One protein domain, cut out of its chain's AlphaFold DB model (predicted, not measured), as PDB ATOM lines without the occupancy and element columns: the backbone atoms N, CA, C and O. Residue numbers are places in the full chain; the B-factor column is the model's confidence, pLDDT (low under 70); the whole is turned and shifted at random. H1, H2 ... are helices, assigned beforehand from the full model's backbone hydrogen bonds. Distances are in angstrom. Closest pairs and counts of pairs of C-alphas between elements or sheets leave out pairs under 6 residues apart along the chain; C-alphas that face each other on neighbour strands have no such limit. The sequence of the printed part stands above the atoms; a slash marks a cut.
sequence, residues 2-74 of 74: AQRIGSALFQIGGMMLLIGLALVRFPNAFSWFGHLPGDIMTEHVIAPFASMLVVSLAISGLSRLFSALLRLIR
ATOM      1  N   ALA A   2      32.149 -60.983   7.365       86.06
ATOM      2  CA  ALA A   2      30.918 -60.943   6.559       86.06
ATOM      3  C   ALA A   2      29.887 -59.885   6.997       86.06
ATOM      4  O   ALA A   2      29.377 -59.154   6.160       86.06
ATOM      5  N   GLN A   3      29.644 -59.719   8.303       87.38
ATOM      6  CA  GLN A   3      28.690 -58.717   8.799       87.38
ATOM      7  C   GLN A   3      29.098 -57.269   8.478       87.38
ATOM      8  O   GLN A   3      28.248 -56.470   8.110       87.38
ATOM      9  N   ARG A   4      30.394 -56.927   8.563       86.94
ATOM     10  CA  ARG A   4      30.886 -55.579   8.210       86.94
ATOM     11  C   ARG A   4      30.709 -55.302   6.720       86.94
ATOM     12  O   ARG A   4      30.289 -54.214   6.346       86.94
ATOM     13  N   ILE A   5      31.002 -56.309   5.898       91.38
ATOM     14  CA  ILE A   5      30.827 -56.254   4.445       91.38
ATOM     15  C   ILE A   5      29.339 -56.093   4.107       91.38
ATOM     16  O   ILE A   5      28.987 -55.190   3.356       91.38
ATOM     17  N   GLY A   6      28.458 -56.882   4.730       89.12
ATOM     18  CA  GLY A   6      27.008 -56.793   4.543       89.12
ATOM     19  C   GLY A   6      26.434 -55.425   4.925       89.12
ATOM     20  O   GLY A   6      25.660 -54.853   4.163       89.12
ATOM     21  N   SER A   7      26.864 -54.851   6.053       84.75
ATOM     22  CA  SER A   7      26.462 -53.493   6.437       84.75
ATOM     23  C   SER A   7      26.942 -52.432   5.440       84.75
ATOM     24  O   SER A   7      26.175 -51.532   5.109       84.75
ATOM     25  N   ALA A   8      28.171 -52.548   4.924       87.12
ATOM     26  CA  ALA A   8      28.694 -51.625   3.916       87.12
ATOM     27  C   ALA A   8      27.916 -51.719   2.592       87.12
ATOM     28  O   ALA A   8      27.536 -50.694   2.033       87.12
ATOM     29  N   LEU A   9      27.617 -52.936   2.127       91.38
ATOM     30  CA  LEU A   9      26.790 -53.179   0.940       91.38
ATOM     31  C   LEU A   9      25.386 -52.590   1.091       91.38
ATOM     32  O   LEU A   9      24.908 -51.923   0.176       91.38
ATOM     33  N   PHE A  10      24.748 -52.785   2.247       89.06
ATOM     34  CA  PHE A  10      23.434 -52.206   2.518       89.06
ATOM     35  C   PHE A  10      23.472 -50.674   2.494       89.06
ATOM     36  O   PHE A  10      22.606 -50.041   1.894       89.06
ATOM     37  N   GLN A  11      24.501 -50.072   3.095       86.12
ATOM     38  CA  GLN A  11      24.667 -48.622   3.110       86.12
ATOM     39  C   GLN A  11      24.889 -48.058   1.697       86.12
ATOM     40  O   GLN A  11      24.215 -47.105   1.312       86.12
ATOM     41  N   ILE A  12      25.774 -48.671   0.904       89.75
ATOM     42  CA  ILE A  12      26.042 -48.261  -0.483       89.75
ATOM     43  C   ILE A  12      24.784 -48.421  -1.346       89.75
ATOM     44  O   ILE A  12      24.407 -47.489  -2.055       89.75
ATOM     45  N   GLY A  13      24.101 -49.566  -1.247       93.25
ATOM     46  CA  GLY A  13      22.864 -49.830  -1.984       93.25
ATOM     47  C   GLY A  13      21.749 -48.848  -1.623       93.25
ATOM     48  O   GLY A  13      21.091 -48.310  -2.512       93.25
ATOM     49  N   GLY A  14      21.584 -48.540  -0.334       89.38
ATOM     50  CA  GLY A  14      20.639 -47.527   0.134       89.38
ATOM     51  C   GLY A  14      20.952 -46.130  -0.410       89.38
ATOM     52  O   GLY A  14      20.048 -45.434  -0.870       89.38
ATOM     53  N   MET A  15      22.228 -45.727  -0.422       86.88
ATOM     54  CA  MET A  15      22.649 -44.446  -1.005       86.88
ATOM     55  C   MET A  15      22.387 -44.398  -2.516       86.88
ATOM     56  O   MET A  15      21.827 -43.416  -3.000       86.88
ATOM     57  N   MET A  16      22.720 -45.462  -3.255       91.50
ATOM     58  CA  MET A  16      22.441 -45.567  -4.693       91.50
ATOM     59  C   MET A  16      20.944 -45.503  -5.002       91.50
ATOM     60  O   MET A  16      20.557 -44.823  -5.949       91.50
ATOM     61  N   LEU A  17      20.100 -46.153  -4.195       92.56
ATOM     62  CA  LEU A  17      18.648 -46.109  -4.365       92.56
ATOM     63  C   LEU A  17      18.106 -44.685  -4.204       92.56
ATOM     64  O   LEU A  17      17.312 -44.240  -5.030       92.56
ATOM     65  N   LEU A  18      18.563 -43.949  -3.186       88.56
ATOM     66  CA  LEU A  18      18.153 -42.558  -2.978       88.56
ATOM     67  C   LEU A  18      18.612 -41.642  -4.118       88.56
ATOM     68  O   LEU A  18      17.824 -40.826  -4.595       88.56
ATOM     69  N   ILE A  19      19.857 -41.797  -4.580       89.31
ATOM     70  CA  ILE A  19      20.388 -41.030  -5.716       89.31
ATOM     71  C   ILE A  19      19.593 -41.346  -6.989       89.31
ATOM     72  O   ILE A  19      19.164 -40.431  -7.689       89.31
ATOM     73  N   GLY A  20      19.344 -42.628  -7.271       91.06
ATOM     74  CA  GLY A  20      18.564 -43.060  -8.430       91.06
ATOM     75  C   GLY A  20      17.136 -42.514  -8.406       91.06
ATOM     76  O   GLY A  20      16.665 -41.978  -9.407       91.06
ATOM     77  N   LEU A  21      16.467 -42.565  -7.250       92.38
ATOM     78  CA  LEU A  21      15.123 -42.011  -7.082       92.38
ATOM     79  C   LEU A  21      15.097 -40.491  -7.308       92.38
ATOM     80  O   LEU A  21      14.194 -39.984  -7.979       92.38
ATOM     81  N   ALA A  22      16.098 -39.774  -6.790       88.38
ATOM     82  CA  ALA A  22      16.234 -38.338  -7.006       88.38
ATOM     83  C   ALA A  22      16.393 -38.005  -8.497       88.38
ATOM     84  O   ALA A  22      15.710 -37.109  -8.986       88.38
ATOM     85  N   LEU A  23      17.214 -38.764  -9.230       89.94
ATOM     86  CA  LEU A  23      17.441 -38.551 -10.662       89.94
ATOM     87  C   LEU A  23      16.218 -38.876 -11.523       89.94
ATOM     88  O   LEU A  23      15.935 -38.153 -12.473       89.94
ATOM     89  N   VAL A  24      15.465 -39.926 -11.186       93.19
ATOM     90  CA  VAL A  24      14.218 -40.257 -11.896       93.19
ATOM     91  C   VAL A  24      13.182 -39.149 -11.714       93.19
ATOM     92  O   VAL A  24      12.498 -38.773 -12.665       93.19
ATOM     93  N   ARG A  25      13.057 -38.604 -10.496       92.00
ATOM     94  CA  ARG A  25      12.061 -37.566 -10.201       92.00
ATOM     95  C   ARG A  25      12.483 -36.174 -10.675       92.00
ATOM     96  O   ARG A  25      11.614 -35.360 -11.004       92.00
ATOM     97  N   PHE A  26      13.785 -35.914 -10.677       92.00
ATOM     98  CA  PHE A  26      14.414 -34.653 -11.042       92.00
ATOM     99  C   PHE A  26      15.629 -34.951 -11.935       92.00
ATOM    100  O   PHE A  26      16.754 -35.032 -11.443       92.00
ATOM    101  N   PRO A  27      15.447 -35.085 -13.260       87.12
ATOM    102  CA  PRO A  27      16.555 -35.401 -14.169       87.12
ATOM    103  C   PRO A  27      17.649 -34.322 -14.159       87.12
ATOM    104  O   PRO A  27      18.822 -34.620 -14.350       87.12
ATOM    105  N   ASN A  28      17.280 -33.080 -13.834       87.75
ATOM    106  CA  ASN A  28      18.204 -31.955 -13.689       87.75
ATOM    107  C   ASN A  28      18.738 -31.795 -12.252       87.75
ATOM    108  O   ASN A  28      19.227 -30.729 -11.895       87.75
ATOM    109  N   ALA A  29      18.659 -32.826 -11.403       84.19
ATOM    110  CA  ALA A  29      19.087 -32.742 -10.006       84.19
ATOM    111  C   ALA A  29      20.572 -32.418  -9.814       84.19
ATOM    112  O   ALA A  29      20.934 -32.059  -8.705       84.19
ATOM    113  N   PHE A  30      21.423 -32.534 -10.837       85.94
ATOM    114  CA  PHE A  30      22.842 -32.163 -10.770       85.94
ATOM    115  C   PHE A  30      23.191 -30.902 -11.568       85.94
ATOM    116  O   PHE A  30      24.359 -30.530 -11.611       85.94
ATOM    117  N   SER A  31      22.221 -30.212 -12.178       86.00
ATOM    118  CA  SER A  31      22.515 -29.021 -12.992       86.00
ATOM    119  C   SER A  31      23.076 -27.851 -12.178       86.00
ATOM    120  O   SER A  31      23.729 -26.976 -12.733       86.00
ATOM    121  N   TRP A  32      22.863 -27.842 -10.861       86.19
ATOM    122  CA  TRP A  32      23.435 -26.852  -9.946       86.19
ATOM    123  C   TRP A  32      24.925 -27.074  -9.664       86.19
ATOM    124  O   TRP A  32      25.586 -26.166  -9.161       86.19
ATOM    125  N   PHE A  33      25.467 -28.261  -9.959       88.25
ATOM    126  CA  PHE A  33      26.860 -28.580  -9.671       88.25
ATOM    127  C   PHE A  33      27.784 -27.689 -10.508       88.25
ATOM    128  O   PHE A  33      27.673 -27.645 -11.734       88.25
ATOM    129  N   GLY A  34      28.674 -26.957  -9.841       85.75
ATOM    130  CA  GLY A  34      29.575 -25.995 -10.472       85.75
ATOM    131  C   GLY A  34      28.997 -24.596 -10.692       85.75
ATOM    132  O   GLY A  34      29.723 -23.711 -11.133       85.75
ATOM    133  N   HIS A  35      27.716 -24.388 -10.383       87.88
ATOM    134  CA  HIS A  35      27.018 -23.115 -10.585       87.88
ATOM    135  C   HIS A  35      26.707 -22.399  -9.263       87.88
ATOM    136  O   HIS A  35      25.915 -21.454  -9.237       87.88
ATOM    137  N   LEU A  36      27.288 -22.851  -8.147       88.69
ATOM    138  CA  LEU A  36      27.075 -22.227  -6.847       88.69
ATOM    139  C   LEU A  36      27.980 -20.999  -6.666       88.69
ATOM    140  O   LEU A  36      29.097 -20.961  -7.186       88.69
ATOM    141  N   PRO A  37      27.542 -19.990  -5.886       82.69
ATOM    142  CA  PRO A  37      28.397 -18.864  -5.535       82.69
ATOM    143  C   PRO A  37      29.635 -19.372  -4.781       82.69
ATOM    144  O   PRO A  37      29.517 -20.012  -3.737       82.69
ATOM    145  N   GLY A  38      30.823 -19.096  -5.324       85.75
ATOM    146  CA  GLY A  38      32.100 -19.616  -4.818       85.75
ATOM    147  C   GLY A  38      32.685 -20.776  -5.631       85.75
ATOM    148  O   GLY A  38      33.829 -21.159  -5.389       85.75
ATOM    149  N   ASP A  39      31.954 -21.308  -6.614       90.31
ATOM    150  CA  ASP A  39      32.544 -22.158  -7.645       90.31
ATOM    151  C   ASP A  39      33.342 -21.296  -8.631       90.31
ATOM    152  O   ASP A  39      32.853 -20.295  -9.157       90.31
ATOM    153  N   ILE A  40      34.593 -21.682  -8.879       89.31
ATOM    154  CA  ILE A  40      35.456 -21.022  -9.856       89.31
ATOM    155  C   ILE A  40      35.369 -21.839 -11.138       89.31
ATOM    156  O   ILE A  40      36.000 -22.886 -11.265       89.31
ATOM    157  N   MET A  41      34.557 -21.373 -12.082       87.25
ATOM    158  CA  MET A  41      34.480 -21.933 -13.428       87.25
ATOM    159  C   MET A  41      34.979 -20.893 -14.423       87.25
ATOM    160  O   MET A  41      34.260 -19.985 -14.828       87.25
ATOM    161  N   THR A  42      36.260 -20.991 -14.761       86.44
ATOM    162  CA  THR A  42      36.930 -20.178 -15.782       86.44
ATOM    163  C   THR A  42      37.415 -21.098 -16.900       86.44
ATOM    164  O   THR A  42      37.617 -22.288 -16.676       86.44
ATOM    165  N   GLU A  43      37.660 -20.560 -18.097       88.38
ATOM    166  CA  GLU A  43      38.130 -21.328 -19.265       88.38
ATOM    167  C   GLU A  43      39.389 -22.172 -18.992       88.38
ATOM    168  O   GLU A  43      39.568 -23.235 -19.578       88.38
ATOM    169  N   HIS A  44      40.244 -21.717 -18.075       91.56
ATOM    170  CA  HIS A  44      41.521 -22.356 -17.752       91.56
ATOM    171  C   HIS A  44      41.495 -23.140 -16.432       91.56
ATOM    172  O   HIS A  44      42.371 -23.969 -16.192       91.56
ATOM    173  N   VAL A  45      40.529 -22.860 -15.550       87.31
ATOM    174  CA  VAL A  45      40.488 -23.407 -14.187       87.31
ATOM    175  C   VAL A  45      39.055 -23.742 -13.816       87.31
ATOM    176  O   VAL A  45      38.198 -22.864 -13.728       87.31
ATOM    177  N   ILE A  46      38.823 -25.024 -13.548       90.38
ATOM    178  CA  ILE A  46      37.545 -25.546 -13.077       90.38
ATOM    179  C   ILE A  46      37.754 -26.045 -11.648       90.38
ATOM    180  O   ILE A  46      38.294 -27.128 -11.426       90.38
ATOM    181  N   ALA A  47      37.345 -25.236 -10.674       90.56
ATOM    182  CA  ALA A  47      37.435 -25.532  -9.252       90.56
ATOM    183  C   ALA A  47      36.077 -25.280  -8.560       90.56
ATOM    184  O   ALA A  47      35.822 -24.188  -8.040       90.56
ATOM    185  N   PRO A  48      35.182 -26.286  -8.540       90.44
ATOM    186  CA  PRO A  48      33.850 -26.183  -7.948       90.44
ATOM    187  C   PRO A  48      33.903 -26.365  -6.420       90.44
ATOM    188  O   PRO A  48      33.412 -27.358  -5.879       90.44
ATOM    189  N   PHE A  49      34.574 -25.451  -5.710       91.75
ATOM    190  CA  PHE A  49      34.803 -25.554  -4.264       91.75
ATOM    191  C   PHE A  49      33.507 -25.583  -3.452       91.75
ATOM    192  O   PHE A  49      33.372 -26.403  -2.540       91.75
ATOM    193  N   ALA A  50      32.556 -24.706  -3.778       92.62
ATOM    194  CA  ALA A  50      31.297 -24.603  -3.051       92.62
ATOM    195  C   ALA A  50      30.441 -25.851  -3.295       92.62
ATOM    196  O   ALA A  50      29.957 -26.471  -2.345       92.62
ATOM    197  N   SER A  51      30.340 -26.289  -4.549       92.44
ATOM    198  CA  SER A  51      29.643 -27.524  -4.910       92.44
ATOM    199  C   SER A  51      30.264 -28.762  -4.270       92.44
ATOM    200  O   SER A  51      29.540 -29.590  -3.717       92.44
ATOM    201  N   MET A  52      31.594 -28.875  -4.252       93.81
ATOM    202  CA  MET A  52      32.285 -29.980  -3.578       93.81
ATOM    203  C   MET A  52      32.040 -29.983  -2.063       93.81
ATOM    204  O   MET A  52      31.831 -31.049  -1.478       93.81
ATOM    205  N   LEU A  53      31.999 -28.809  -1.424       94.31
ATOM    206  CA  LEU A  53      31.640 -28.684  -0.008       94.31
ATOM    207  C   LEU A  53      30.210 -29.154   0.267       94.31
ATOM    208  O   LEU A  53      29.992 -29.946   1.186       94.31
ATOM    209  N   VAL A  54      29.246 -28.712  -0.544       92.81
ATOM    210  CA  VAL A  54      27.839 -29.118  -0.411       92.81
ATOM    211  C   VAL A  54      27.691 -30.628  -0.583       92.81
ATOM    212  O   VAL A  54      27.055 -31.275   0.250       92.81
ATOM    213  N   VAL A  55      28.325 -31.213  -1.604       91.12
ATOM    214  CA  VAL A  55      28.308 -32.667  -1.828       91.12
ATOM    215  C   VAL A  55      28.920 -33.415  -0.639       91.12
ATOM    216  O   VAL A  55      28.335 -34.386  -0.159       91.12
ATOM    217  N   SER A  56      30.053 -32.946  -0.113       93.19
ATOM    218  CA  SER A  56      30.708 -33.553   1.051       93.19
ATOM    219  C   SER A  56      29.816 -33.536   2.299       93.19
ATOM    220  O   SER A  56      29.662 -34.557   2.983       93.19
ATOM    221  N   LEU A  57      29.164 -32.403   2.571       94.44
ATOM    222  CA  LEU A  57      28.219 -32.270   3.680       94.44
ATOM    223  C   LEU A  57      26.991 -33.165   3.489       94.44
ATOM    224  O   LEU A  57      26.578 -33.830   4.439       94.44
ATOM    225  N   ALA A  58      26.450 -33.242   2.270       90.19
ATOM    226  CA  ALA A  58      25.314 -34.098   1.948       90.19
ATOM    227  C   ALA A  58      25.642 -35.583   2.167       90.19
ATOM    228  O   ALA A  58      24.904 -36.281   2.865       90.19
ATOM    229  N   ILE A  59      26.781 -36.058   1.648       89.94
ATOM    230  CA  ILE A  59      27.246 -37.440   1.839       89.94
ATOM    231  C   ILE A  59      27.476 -37.733   3.325       89.94
ATOM    232  O   ILE A  59      27.053 -38.778   3.826       89.94
ATOM    233  N   SER A  60      28.100 -36.805   4.053       92.62
ATOM    234  CA  SER A  60      28.357 -36.948   5.490       92.62
ATOM    235  C   SER A  60      27.063 -37.017   6.306       92.62
ATOM    236  O   SER A  60      26.926 -37.867   7.190       92.62
ATOM    237  N   GLY A  61      26.097 -36.148   5.997       91.50
ATOM    238  CA  GLY A  61      24.774 -36.138   6.616       91.50
ATOM    239  C   GLY A  61      24.006 -37.426   6.332       91.50
ATOM    240  O   GLY A  61      23.496 -38.056   7.259       91.50
ATOM    241  N   LEU A  62      24.007 -37.874   5.075       87.25
ATOM    242  CA  LEU A  62      23.343 -39.106   4.664       87.25
ATOM    243  C   LEU A  62      23.971 -40.338   5.330       87.25
ATOM    244  O   LEU A  62      23.259 -41.193   5.850       87.25
ATOM    245  N   SER A  63      25.302 -40.400   5.404       87.00
ATOM    246  CA  SER A  63      26.025 -41.470   6.099       87.00
ATOM    247  C   SER A  63      25.672 -41.532   7.589       87.00
ATOM    248  O   SER A  63      25.422 -42.615   8.132       87.00
ATOM    249  N   ARG A  64      25.574 -40.370   8.254       91.00
ATOM    250  CA  ARG A  64      25.095 -40.290   9.641       91.00
ATOM    251  C   ARG A  64      23.651 -40.754   9.777       91.00
ATOM    252  O   ARG A  64      23.367 -41.492  10.716       91.00
ATOM    253  N   LEU A  65      22.772 -40.370   8.853       87.81
ATOM    254  CA  LEU A  65      21.370 -40.781   8.868       87.81
ATOM    255  C   LEU A  65      21.229 -42.301   8.726       87.81
ATOM    256  O   LEU A  65      20.572 -42.924   9.556       87.81
ATOM    257  N   PHE A  66      21.905 -42.915   7.751       84.25
ATOM    258  CA  PHE A  66      21.919 -44.375   7.601       84.25
ATOM    259  C   PHE A  66      22.500 -45.070   8.831       84.25
ATOM    260  O   PHE A  66      21.951 -46.065   9.295       84.25
ATOM    261  N   SER A  67      23.579 -44.529   9.397       85.31
ATOM    262  CA  SER A  67      24.174 -45.075  10.618       85.31
ATOM    263  C   SER A  67      23.217 -44.993  11.809       85.31
ATOM    264  O   SER A  67      23.135 -45.938  12.587       85.31
ATOM    265  N   ALA A  68      22.491 -43.882  11.964       87.69
ATOM    266  CA  ALA A  68      21.492 -43.714  13.016       87.69
ATOM    267  C   ALA A  68      20.304 -44.665  12.821       87.69
ATOM    268  O   ALA A  68      19.890 -45.323  13.772       87.69
ATOM    269  N   LEU A  69      19.817 -44.807  11.587       83.75
ATOM    270  CA  LEU A  69      18.734 -45.727  11.246       83.75
ATOM    271  C   LEU A  69      19.120 -47.185  11.531       83.75
ATOM    272  O   LEU A  69      18.369 -47.913  12.172       83.75
ATOM    273  N   LEU A  70      20.321 -47.601  11.123       82.88
ATOM    274  CA  LEU A  70      20.832 -48.946  11.393       82.88
ATOM    275  C   LEU A  70      21.015 -49.220  12.889       82.88
ATOM    276  O   LEU A  70      20.870 -50.362  13.314       82.88
ATOM    277  N   ARG A  71      21.332 -48.196  13.691       84.06
ATOM    278  CA  ARG A  71      21.386 -48.320  15.155       84.06
ATOM    279  C   ARG A  71      20.006 -48.476  15.784       84.06
ATOM    280  O   ARG A  71      19.929 -49.094  16.827       84.06
ATOM    281  N   LEU A  72      18.960 -47.907  15.186       83.94
ATOM    282  CA  LEU A  72      17.590 -48.016  15.693       83.94
ATOM    283  C   LEU A  72      16.985 -49.403  15.434       83.94
ATOM    284  O   LEU A  72      16.162 -49.873  16.208       83.94
ATOM    285  N   ILE A  73      17.378 -50.036  14.327       77.81
ATOM    286  CA  ILE A  73      16.893 -51.363  13.913       77.81
ATOM    287  C   ILE A  73      17.631 -52.497  14.655       77.81
ATOM    288  O   ILE A  73      17.173 -53.637  14.651       77.81
ATOM    289  N   ARG A  74      18.783 -52.198  15.264       67.81
ATOM    290  CA  ARG A  74      19.627 -53.155  15.983       67.81
ATOM    291  C   ARG A  74      19.321 -53.164  17.472       67.81
ATOM    292  O   ARG A  74      19.314 -54.280  18.029       67.81
TER     293      ARG A  74
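This is residues 2 to 74 of the 74 residues of an uncharacterized protein of Firmicutes bacterium ADurb.BinA052 (UniProt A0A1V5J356). Look for two long helices, H1 and H2, that cross steeply as a lopsided X, with a long looping link that joins the far end of H1 to the start of H2 and makes the third side of a loose triangle. H2 runs along the longest axis, the turn of the link around residues 42 to 45 lengthens that axis beyond the start of H2, and residues 23 to 28 stick out at the corner where H1 passes into the link. The printed part has 73 residues with two named helices, H1 then H2, and no named strand; its class is all helix. The whole is loose, with a radius of gyration of the C-alphas of 15.8 A, and a rod in outline, spanning 49 by 23 by 20 A.

Find C-alpha 2 at (30.918, -60.943, 6.559); from there H1, residues 2 to 25, runs 34.4 A to C-alpha 25 at (12.061, -37.566, -10.201). After the link, H2, residues 49 to 73, runs 36.3 A to C-alpha 73 at (16.893, -51.363, 13.913).

Look at residues 11 to 15 of H1 and 62 to 66 of H2, where the helices only just touch, with 3 pairs of C-alphas within 8 A. The closest C-alphas of the two are those of Gln 11 and Phe 66, 6.8 A apart. The helices run opposite ways at a steep tilt of 55 degrees. In the link, residues 40 to 41 pair with residues 46 to 47, antiparallel. In H1 and H2 every O i to N i+4 pair is within hydrogen-bond range.

The two C-alphas farthest apart are those of Glu 43 and Arg 74, 51.0 A. The link from H1 to H2, 23 residues, is long. The printed part has no cut and ends at residue 74, the chain's last residue. The mean pLDDT of the printed part is 88.5, and residue 74 is under 70.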